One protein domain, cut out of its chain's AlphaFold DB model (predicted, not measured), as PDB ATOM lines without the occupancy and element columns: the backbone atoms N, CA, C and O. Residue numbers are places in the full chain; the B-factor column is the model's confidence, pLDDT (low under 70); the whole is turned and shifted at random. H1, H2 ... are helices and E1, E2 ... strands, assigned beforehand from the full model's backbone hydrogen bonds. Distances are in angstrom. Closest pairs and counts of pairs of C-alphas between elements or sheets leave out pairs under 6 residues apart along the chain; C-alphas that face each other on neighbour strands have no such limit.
ATOM      1  N   PHE A  11      35.010  67.910  75.120       84.31
ATOM      2  CA  PHE A  11      35.186  68.147  76.542       84.31
ATOM      3  C   PHE A  11      36.647  67.890  76.916       84.31
ATOM      4  O   PHE A  11      37.225  66.875  76.523       84.31
ATOM      5  N   VAL A  12      37.241  68.813  77.673       84.19
ATOM      6  CA  VAL A  12      38.642  68.733  78.103       84.19
ATOM      7  C   VAL A  12      38.713  68.912  79.614       84.19
ATOM      8  O   VAL A  12      38.290  69.941  80.141       84.19
ATOM      9  N   LYS A  13      39.291  67.929  80.306       86.88
ATOM     10  CA  LYS A  13      39.638  68.009  81.730       86.88
ATOM     11  C   LYS A  13      41.157  68.089  81.851       86.88
ATOM     12  O   LYS A  13      41.854  67.140  81.509       86.88
ATOM     13  N   LEU A  14      41.669  69.240  82.284       86.31
ATOM     14  CA  LEU A  14      43.103  69.526  82.352       86.31
ATOM     15  C   LEU A  14      43.626  69.444  83.789       86.31
ATOM     16  O   LEU A  14      43.027  70.026  84.692       86.31
ATOM     17  N   GLY A  15      44.795  68.826  83.970       80.81
ATOM     18  CA  GLY A  15      45.519  68.843  85.243       80.81
ATOM     19  C   GLY A  15      45.038  67.809  86.260       80.81
ATOM     20  O   GLY A  15      45.275  67.985  87.453       80.81
ATOM     21  N   GLU A  16      44.372  66.752  85.796       81.62
ATOM     22  CA  GLU A  16      44.106  65.554  86.598       81.62
ATOM     23  C   GLU A  16      45.402  64.801  86.898       81.62
ATOM     24  O   GLU A  16      46.370  64.888  86.138       81.62
ATOM     25  N   ALA A  17      45.420  64.010  87.973       85.69
ATOM     26  CA  ALA A  17      46.531  63.094  88.182       85.69
ATOM     27  C   ALA A  17      46.612  62.115  86.989       85.69
ATOM     28  O   ALA A  17      45.573  61.648  86.509       85.69
ATOM     29  N   PRO A  18      47.817  61.771  86.491       86.50
ATOM     30  CA  PRO A  18      47.955  60.865  85.351       86.50
ATOM     31  C   PRO A  18      47.239  59.520  85.532       86.50
ATOM     32  O   PRO A  18      46.704  58.985  84.563       86.50
ATOM     33  N   ASP A  19      47.212  58.992  86.755       88.88
ATOM     34  CA  ASP A  19      46.554  57.722  87.065       88.88
ATOM     35  C   ASP A  19      45.026  57.842  87.034       88.88
ATOM     36  O   ASP A  19      44.366  56.960  86.486       88.88
ATOM     37  N   ASP A  20      44.466  58.961  87.506       89.31
ATOM     38  CA  ASP A  20      43.025  59.236  87.436       89.31
ATOM     39  C   ASP A  20      42.573  59.409  85.979       89.31
ATOM     40  O   ASP A  20      41.574  58.830  85.553       89.31
ATOM     41  N   ALA A  21      43.362  60.115  85.162       89.06
ATOM     42  CA  ALA A  21      43.092  60.243  83.732       89.06
ATOM     43  C   ALA A  21      43.119  58.876  83.018       89.06
ATOM     44  O   ALA A  21      42.236  58.589  82.209       89.06
ATOM     45  N   ARG A  22      44.096  58.010  83.341       91.31
ATOM     46  CA  ARG A  22      44.184  56.628  82.816       91.31
ATOM     47  C   ARG A  22      43.028  55.761  83.284       91.31
ATOM     48  O   ARG A  22      42.532  54.941  82.511       91.31
ATOM     49  N   PHE A  23      42.600  55.928  84.529       93.56
ATOM     50  CA  PHE A  23      41.434  55.245  85.065       93.56
ATOM     51  C   PHE A  23      40.165  55.653  84.307       93.56
ATOM     52  O   PHE A  23      39.443  54.777  83.831       93.56
ATOM     53  N   ALA A  24      39.933  56.950  84.090       92.38
ATOM     54  CA  ALA A  24      38.790  57.453  83.327       92.38
ATOM     55  C   ALA A  24      38.803  56.997  81.853       92.38
ATOM     56  O   ALA A  24      37.777  56.576  81.317       92.38
ATOM     57  N   GLU A  25      39.966  57.017  81.194       92.94
ATOM     58  CA  GLU A  25      40.134  56.502  79.824       92.94
ATOM     59  C   GLU A  25      39.802  55.006  79.756       92.94
ATOM     60  O   GLU A  25      39.046  54.563  78.887       92.94
ATOM     61  N   THR A  26      40.291  54.242  80.735       94.62
ATOM     62  CA  THR A  26      39.982  52.816  80.874       94.62
ATOM     63  C   THR A  26      38.486  52.587  81.055       94.62
ATOM     64  O   THR A  26      37.921  51.730  80.380       94.62
ATOM     65  N   CYS A  27      37.831  53.348  81.932       94.94
ATOM     66  CA  CYS A  27      36.396  53.229  82.166       94.94
ATOM     67  C   CYS A  27      35.591  53.515  80.892       94.94
ATOM     68  O   CYS A  27      34.638  52.793  80.601       94.94
ATOM     69  N   SER A  28      36.002  54.499  80.085       93.19
ATOM     70  CA  SER A  28      35.335  54.768  78.808       93.19
ATOM     71  C   SER A  28      35.448  53.599  77.826       93.19
ATOM     72  O   SER A  28      34.449  53.203  77.227       93.19
ATOM     73  N   ARG A  29      36.635  52.987  77.722       94.38
ATOM     74  CA  ARG A  29      36.852  51.781  76.907       94.38
ATOM     75  C   ARG A  29      35.996  50.604  77.385       94.38
ATOM     76  O   ARG A  29      35.325  49.983  76.570       94.38
ATOM     77  N   LEU A  30      35.986  50.328  78.690       96.19
ATOM     78  CA  LEU A  30      35.212  49.221  79.265       96.19
ATOM     79  C   LEU A  30      33.698  49.425  79.099       96.19
ATOM     80  O   LEU A  30      32.976  48.465  78.861       96.19
ATOM     81  N   ARG A  31      33.193  50.668  79.158       95.31
ATOM     82  CA  ARG A  31      31.791  50.949  78.804       95.31
ATOM     83  C   ARG A  31      31.476  50.579  77.362       95.31
ATOM     84  O   ARG A  31      30.439  49.969  77.125       95.31
ATOM     85  N   ALA A  32      32.345  50.958  76.424       93.31
ATOM     86  CA  ALA A  32      32.161  50.627  75.015       93.31
ATOM     87  C   ALA A  32      32.113  49.103  74.806       93.31
ATOM     88  O   ALA A  32      31.224  48.609  74.120       93.31
ATOM     89  N   GLU A  33      33.007  48.362  75.468       95.25
ATOM     90  CA  GLU A  33      33.050  46.893  75.446       95.25
ATOM     91  C   GLU A  33      31.759  46.250  75.983       95.25
ATOM     92  O   GLU A  33      31.282  45.257  75.442       95.25
ATOM     93  N   LEU A  34      31.136  46.860  76.994       95.44
ATOM     94  CA  LEU A  34      29.858  46.422  77.564       95.44
ATOM     95  C   LEU A  34      28.618  46.877  76.773       95.44
ATOM     96  O   LEU A  34      27.493  46.707  77.257       95.44
ATOM     97  N   GLY A  35      28.787  47.531  75.618       93.75
ATOM     98  CA  GLY A  35      27.685  48.119  74.852       93.75
ATOM     99  C   GLY A  35      26.930  49.205  75.628       93.75
ATOM    100  O   GLY A  35      25.710  49.328  75.508       93.75
ATOM    101  N   MET A  36      27.612  49.921  76.522       94.62
ATOM    102  CA  MET A  36      27.065  51.070  77.245       94.62
ATOM    103  C   MET A  36      27.399  52.371  76.519       94.62
ATOM    104  O   MET A  36      28.388  52.469  75.786       94.62
ATOM    105  N   THR A  37      26.624  53.413  76.814       93.44
ATOM    106  CA  THR A  37      26.912  54.770  76.342       93.44
ATOM    107  C   THR A  37      28.315  55.196  76.780       93.44
ATOM    108  O   THR A  37      28.632  55.260  77.970       93.44
ATOM    109  N   SER A  38      29.174  55.492  75.810       91.44
ATOM    110  CA  SER A  38      30.568  55.870  76.029       91.44
ATOM    111  C   SER A  38      30.978  56.965  75.052       91.44
ATOM    112  O   SER A  38      30.393  57.134  73.984       91.44
ATOM    113  N   THR A  39      31.992  57.736  75.429       87.19
ATOM    114  CA  THR A  39      32.590  58.744  74.557       87.19
ATOM    115  C   THR A  39      34.049  58.392  74.336       87.19
ATOM    116  O   THR A  39      34.769  58.064  75.279       87.19
ATOM    117  N   HIS A  40      34.505  58.432  73.085       82.88
ATOM    118  CA  HIS A  40      35.898  58.120  72.785       82.88
ATOM    119  C   HIS A  40      36.817  59.121  73.500       82.88
ATOM    120  O   HIS A  40      36.907  60.289  73.109       82.88
ATOM    121  N   ALA A  41      37.505  58.637  74.529       86.62
ATOM    122  CA  ALA A  41      38.371  59.425  75.380       86.62
ATOM    123  C   ALA A  41      39.841  59.100  75.113       86.62
ATOM    124  O   ALA A  41      40.173  57.981  74.735       86.62
ATOM    125  N   HIS A  42      40.707  60.091  75.279       88.00
ATOM    126  CA  HIS A  42      42.148  59.936  75.137       88.00
ATOM    127  C   HIS A  42      42.891  60.923  76.032       88.00
ATOM    128  O   HIS A  42      42.409  62.026  76.307       88.00
ATOM    129  N   ILE A  43      44.082  60.531  76.473       89.62
ATOM    130  CA  ILE A  43      44.956  61.385  77.279       89.62
ATOM    131  C   ILE A  43      46.011  62.024  76.383       89.62
ATOM    132  O   ILE A  43      46.762  61.336  75.690       89.62
ATOM    133  N   VAL A  44      46.111  63.346  76.438       89.38
ATOM    134  CA  VAL A  44      47.165  64.114  75.764       89.38
ATOM    135  C   VAL A  44      47.948  64.937  76.774       89.38
ATOM    136  O   VAL A  44      47.457  65.241  77.855       89.38
ATOM    137  N   TRP A  45      49.174  65.311  76.421       89.31
ATOM    138  CA  TRP A  45      49.953  66.287  77.177       89.31
ATOM    139  C   TRP A  45      49.873  67.620  76.450       89.31
ATOM    140  O   TRP A  45      50.235  67.702  75.276       89.31
ATOM    141  N   CYS A  46      49.367  68.655  77.115       87.69
ATOM    142  CA  CYS A  46      49.220  69.969  76.499       87.69
ATOM    143  C   CYS A  46      49.701  71.096  77.413       87.69
ATOM    144  O   CYS A  46      49.643  71.015  78.642       87.69
ATOM    145  N   SER A  47      50.205  72.158  76.791       88.00
ATOM    146  CA  SER A  47      50.608  73.376  77.487       88.00
ATOM    147  C   SER A  47      49.386  74.276  77.694       88.00
ATOM    148  O   SER A  47      48.730  74.629  76.710       88.00
ATOM    149  N   PRO A  48      49.065  74.684  78.935       85.56
ATOM    150  CA  PRO A  48      48.002  75.649  79.190       85.56
ATOM    151  C   PRO A  48      48.437  77.050  78.741       85.56
ATOM    152  O   PRO A  48      48.998  77.812  79.520       85.56
ATOM    153  N   THR A  49      48.198  77.394  77.476       85.62
ATOM    154  CA  THR A  49      48.489  78.735  76.928       85.62
ATOM    155  C   THR A  49      47.328  79.716  77.098       85.62
ATOM    156  O   THR A  49      47.522  80.925  77.010       85.62
ATOM    157  N   ILE A  50      46.125  79.202  77.351       85.44
ATOM    158  CA  ILE A  50      44.915  79.984  77.619       85.44
ATOM    159  C   ILE A  50      44.884  80.375  79.102       85.44
ATOM    160  O   ILE A  50      45.118  79.526  79.968       85.44
ATOM    161  N   ASP A  51      44.519  81.625  79.417       87.75
ATOM    162  CA  ASP A  51      44.220  82.027  80.798       87.75
ATOM    163  C   ASP A  51      42.851  81.475  81.236       87.75
ATOM    164  O   ASP A  51      41.806  82.132  81.202       87.75
ATOM    165  N   TRP A  52      42.865  80.211  81.655       86.44
ATOM    166  CA  TRP A  52      41.690  79.502  82.158       86.44
ATOM    167  C   TRP A  52      41.047  80.186  83.366       86.44
ATOM    168  O   TRP A  52      39.837  80.069  83.572       86.44
ATOM    169  N   ALA A  53      41.833  80.889  84.184       88.94
ATOM    170  CA  ALA A  53      41.309  81.567  85.358       88.94
ATOM    171  C   ALA A  53      40.546  82.834  84.986       88.94
ATOM    172  O   ALA A  53      39.506  83.107  85.588       88.94
ATOM    173  N   GLU A  54      41.031  83.586  84.000       92.56
ATOM    174  CA  GLU A  54      40.301  84.718  83.442       92.56
ATOM    175  C   GLU A  54      38.980  84.256  82.812       92.56
ATOM    176  O   GLU A  54      37.923  84.789  83.159       92.56
ATOM    177  N   LEU A  55      39.010  83.215  81.970       89.00
ATOM    178  CA  LEU A  55      37.800  82.648  81.356       89.00
ATOM    179  C   LEU A  55      36.774  82.207  82.405       89.00
ATOM    180  O   LEU A  55      35.601  82.573  82.320       89.00
ATOM    181  N   ALA A  56      37.212  81.476  83.432       88.00
ATOM    182  CA  ALA A  56      36.340  81.079  84.532       88.00
ATOM    183  C   ALA A  56      35.803  82.290  85.311       88.00
ATOM    184  O   ALA A  56      34.645  82.285  85.726       88.00
ATOM    185  N   GLY A  57      36.615  83.337  85.483       91.75
ATOM    186  CA  GLY A  57      36.231  84.592  86.130       91.75
ATOM    187  C   GLY A  57      35.128  85.352  85.396       91.75
ATOM    188  O   GLY A  57      34.255  85.913  86.055       91.75
ATOM    189  N   ARG A  58      35.128  85.325  84.054       92.31
ATOM    190  CA  ARG A  58      34.067  85.920  83.223       92.31
ATOM    191  C   ARG A  58      32.716  85.227  83.427       92.31
ATOM    192  O   ARG A  58      31.694  85.903  83.435       92.31
ATOM    193  N   ALA A  59      32.710  83.907  83.627       88.12
ATOM    194  CA  ALA A  59      31.494  83.153  83.949       88.12
ATOM    195  C   ALA A  59      31.074  83.328  85.420       88.12
ATOM    196  O   ALA A  59      29.892  83.467  85.731       88.12
ATOM    197  N   ASN A  60      32.042  83.315  86.341       86.69
ATOM    198  CA  ASN A  60      31.820  83.518  87.766       86.69
ATOM    199  C   ASN A  60      33.095  84.059  88.446       86.69
ATOM    200  O   ASN A  60      34.071  83.313  88.596       86.69
ATOM    201  N   PRO A  61      33.092  85.298  88.977       86.69
ATOM    202  CA  PRO A  61      34.279  85.900  89.592       86.69
ATOM    203  C   PRO A  61      34.893  85.082  90.738       86.69
ATOM    204  O   PRO A  61      36.098  85.148  90.982       86.69
ATOM    205  N   LYS A  62      34.092  84.261  91.436       87.88
ATOM    206  CA  LYS A  62      34.576  83.399  92.528       87.88
ATOM    207  C   LYS A  62      35.416  82.222  92.026       87.88
ATOM    208  O   LYS A  62      36.197  81.667  92.798       87.88
ATOM    209  N   TRP A  63      35.272  81.826  90.762       89.94
ATOM    210  CA  TRP A  63      35.964  80.664  90.204       89.94
ATOM    211  C   TRP A  63      37.401  80.964  89.793       89.94
ATOM    212  O   TRP A  63      38.248  80.085  89.944       89.94
ATOM    213  N   ALA A  64      37.710  82.198  89.378       91.56
ATOM    214  CA  ALA A  64      39.042  82.580  88.901       91.56
ATOM    215  C   ALA A  64      40.161  82.170  89.875       91.56
ATOM    216  O   ALA A  64      41.099  81.466  89.505       91.56
ATOM    217  N   ASN A  65      40.030  82.533  91.156       89.81
ATOM    218  CA  ASN A  65      41.023  82.192  92.182       89.81
ATOM    219  C   ASN A  65      41.150  80.678  92.407       89.81
ATOM    220  O   ASN A  65      42.251  80.182  92.649       89.81
ATOM    221  N   GLY A  66      40.038  79.943  92.334       89.81
ATOM    222  CA  GLY A  66      40.034  78.486  92.460       89.81
ATOM    223  C   GLY A  66      40.766  77.817  91.299       89.81
ATOM    224  O   GLY A  66      41.599  76.940  91.528       89.81
ATOM    225  N   VAL A  67      40.514  78.279  90.074       89.75
ATOM    226  CA  VAL A  67      41.176  77.781  88.864       89.75
ATOM    227  C   VAL A  67      42.674  78.080  88.895       89.75
ATOM    228  O   VAL A  67      43.449  77.152  88.690       89.75
ATOM    229  N   ARG A  68      43.112  79.300  89.260       90.12
ATOM    230  CA  ARG A  68      44.557  79.607  89.395       90.12
ATOM    231  C   ARG A  68      45.254  78.665  90.366       90.12
ATOM    232  O   ARG A  68      46.302  78.123  90.044       90.12
ATOM    233  N   LYS A  69      44.667  78.452  91.549       90.06
ATOM    234  CA  LYS A  69      45.242  77.563  92.570       90.06
ATOM    235  C   LYS A  69      45.330  76.120  92.082       90.06
ATOM    236  O   LYS A  69      46.357  75.482  92.288       90.06
ATOM    237  N   ARG A  70      44.277  75.610  91.433       88.62
ATOM    238  CA  ARG A  70      44.263  74.251  90.872       88.62
ATOM    239  C   ARG A  70      45.290  74.089  89.758       88.62
ATOM    240  O   ARG A  70      46.027  73.114  89.779       88.62
ATOM    241  N   LEU A  71      45.384  75.058  88.850       89.06
ATOM    242  CA  LEU A  71      46.352  75.026  87.759       89.06
ATOM    243  C   LEU A  71      47.787  75.096  88.285       89.06
ATOM    244  O   LEU A  71      48.608  74.277  87.897       89.06
ATOM    245  N   ALA A  72      48.083  76.010  89.214       89.06
ATOM    246  CA  ALA A  72      49.403  76.106  89.839       89.06
ATOM    247  C   ALA A  72      49.795  74.798  90.546       89.06
ATOM    248  O   ALA A  72      50.909  74.314  90.365       89.06
ATOM    249  N   LYS A  73      48.854  74.194  91.284       90.44
ATOM    250  CA  LYS A  73      49.049  72.895  91.934       90.44
ATOM    251  C   LYS A  73      49.326  71.786  90.912       90.44
ATOM    252  O   LYS A  73      50.315  71.069  91.046       90.44
ATOM    253  N   ALA A  74      48.507  71.681  89.867       89.19
ATOM    254  CA  ALA A  74      48.701  70.699  88.805       89.19
ATOM    255  C   ALA A  74      50.061  70.884  88.110       89.19
ATOM    256  O   ALA A  74      50.773  69.908  87.884       89.19
ATOM    257  N   MET A  75      50.465  72.132  87.839       89.12
ATOM    258  CA  MET A  75      51.774  72.452  87.261       89.12
ATOM    259  C   MET A  75      52.926  72.016  88.170       89.12
ATOM    260  O   MET A  75      53.916  71.488  87.672       89.12
ATOM    261  N   SER A  76      52.806  72.181  89.488       88.94
ATOM    262  CA  SER A  76      53.844  71.731  90.421       88.94
ATOM    263  C   SER A  76      53.904  70.212  90.595       88.94
ATOM    264  O   SER A  76      54.987  69.672  90.781       88.94
ATOM    265  N   GLU A  77      52.763  69.519  90.547       88.00
ATOM    266  CA  GLU A  77      52.677  68.101  90.932       88.00
ATOM    267  C   GLU A  77      52.737  67.138  89.743       88.00
ATOM    268  O   GLU A  77      53.192  66.008  89.886       88.00
ATOM    269  N   SER A  78      52.240  67.553  88.578       86.38
ATOM    270  CA  SER A  78      51.989  66.655  87.444       86.38
ATOM    271  C   SER A  78      52.621  67.123  86.137       86.38
ATOM    272  O   SER A  78      52.473  66.429  85.130       86.38
ATOM    273  N   SER A  79      53.304  68.276  86.107       88.81
ATOM    274  CA  SER A  79      53.817  68.794  84.839       88.81
ATOM    275  C   SER A  79      55.015  68.020  84.299       88.81
ATOM    276  O   SER A  79      55.872  67.525  85.032       88.81
ATOM    277  N   ARG A  80      55.090  67.952  82.971       88.50
ATOM    278  CA  ARG A  80      56.255  67.472  82.224       88.50
ATOM    279  C   ARG A  80      56.615  68.527  81.200       88.50
ATOM    280  O   ARG A  80      55.817  68.802  80.314       88.50
ATOM    281  N   GLN A  81      57.784  69.152  81.346       88.56
ATOM    282  CA  GLN A  81      58.253  70.195  80.420       88.56
ATOM    283  C   GLN A  81      57.213  71.323  80.209       88.56
ATOM    284  O   GLN A  81      57.007  71.801  79.098       88.56
ATOM    285  N   GLY A  82      56.508  71.722  81.276       87.06
ATOM    286  CA  GLY A  82      55.462  72.752  81.210       87.06
ATOM    287  C   GLY A  82      54.129  72.298  80.593       87.06
ATOM    288  O   GLY A  82      53.267  73.132  80.327       87.06
ATOM    289  N   GLN A  83      53.945  70.996  80.367       90.31
ATOM    290  CA  GLN A  83      52.692  70.398  79.907       90.31
ATOM    291  C   GLN A  83      51.969  69.693  81.047       90.31
ATOM    292  O   GLN A  83      52.608  69.137  81.940       90.31
ATOM    293  N   LEU A  84      50.641  69.664  80.980       90.81
ATOM    294  CA  LEU A  84      49.778  68.913  81.885       90.81
ATOM    295  C   LEU A  84      49.063  67.789  81.137       90.81
ATOM    296  O   LEU A  84      48.778  67.941  79.945       90.81
ATOM    297  N   PRO A  85      48.727  66.687  81.829       90.81
ATOM    298  CA  PRO A  85      47.820  65.702  81.273       90.81
ATOM    299  C   PRO A  85      46.435  66.335  81.091       90.81
ATOM    300  O   PRO A  85      45.911  67.022  81.975       90.81
ATOM    301  N   ALA A  86      45.842  66.085  79.935       88.44
ATOM    302  CA  ALA A  86      44.490  66.468  79.596       88.44
ATOM    303  C   ALA A  86      43.721  65.231  79.150       88.44
ATOM    304  O   ALA A  86      44.117  64.542  78.210       88.44
ATOM    305  N   PHE A  87      42.609  64.972  79.824       88.81
ATOM    306  CA  PHE A  87      41.622  64.002  79.388       88.81
ATOM    307  C   PHE A  87      40.700  64.683  78.379       88.81
ATOM    308  O   PHE A  87      39.985  65.630  78.718       88.81
ATOM    309  N   VAL A  88      40.751  64.226  77.132       88.25
ATOM    310  CA  VAL A  88      39.979  64.774  76.019       88.25
ATOM    311  C   VAL A  88      38.957  63.742  75.592       88.25
ATOM    312  O   VAL A  88      39.291  62.591  75.319       88.25
ATOM    313  N   THR A  89      37.701  64.159  75.504       87.88
ATOM    314  CA  THR A  89      36.623  63.304  75.020       87.88
ATOM    315  C   THR A  89      35.678  64.072  74.105       87.88
ATOM    316  O   THR A  89      35.619  65.307  74.128       87.88
ATOM    317  N   ARG A  90      34.939  63.347  73.265       84.31
ATOM    318  CA  ARG A  90      33.835  63.937  72.500       84.31
ATOM    319  C   ARG A  90      32.785  64.482  73.464       84.31
ATOM    320  O   ARG A  90      32.525  63.877  74.504       84.31
ATOM    321  N   ALA A  91      32.198  65.625  73.117       84.19
ATOM    322  CA  ALA A  91      31.063  66.134  73.871       84.19
ATOM    323  C   ALA A  91      29.915  65.113  73.828       84.19
ATOM    324  O   ALA A  91      29.633  64.533  72.782       84.19
TER     325      ALA A  91
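This is residues 11 to 91 of the 278 residues of the protein "Hypothetical protein" of Florenciella parvula (UniProt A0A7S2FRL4). What is the shape? H1 covers one face of a small antiparallel sheet, E1, E3, E2; the helical hairpin H2 and H3 reaches the sheet with residues 70 to 78. What builds it? The 81 printed residues hold E1, H1, E2, H2, H3, E3, class mixed, only just loose, close to compact: radius of gyration of the C-alphas 14.2 A, spans 41 by 29 by 16 A.

What comes first? E1, residues 11 to 14, begins at C-alpha 11 (35.186, 68.147, 76.542); H1, 18 to 33, spans 22.7 A; E2 is 41 to 46. What follows? H2 is 52 to 59; H3, 61 to 78, spans 26.2 A; E3, 84 to 90, ends at C-alpha 90 (33.835, 63.937, 72.500).

Which strands pair? N 13 and O 87 of E1 and E3, and N 44 and O 86 of E2 and E3, are within hydrogen-bond range, 2.9 A each. E1, H1, E2 form a split strand-helix-strand unit, parallel strands with E3 between, its crossover right-handed. How do helices stand? H1 is on the sheet, height 8.9 A; its Glu 25 and Ala 41 of E2 have C-alphas 5.6 A apart. H3 touches H2 with its residues 63 to 68 alone, closest C-alphas Ala 53 and Ala 64, 4.3 A, a shallow tilt of 19 degrees, opposite ways. Every O i to N i+4 pair is within range in H1 and H2, 12 of 14 in H3.

Any cut? The printed part has no cut; no link is long. Is confidence low? No printed residue is under 70.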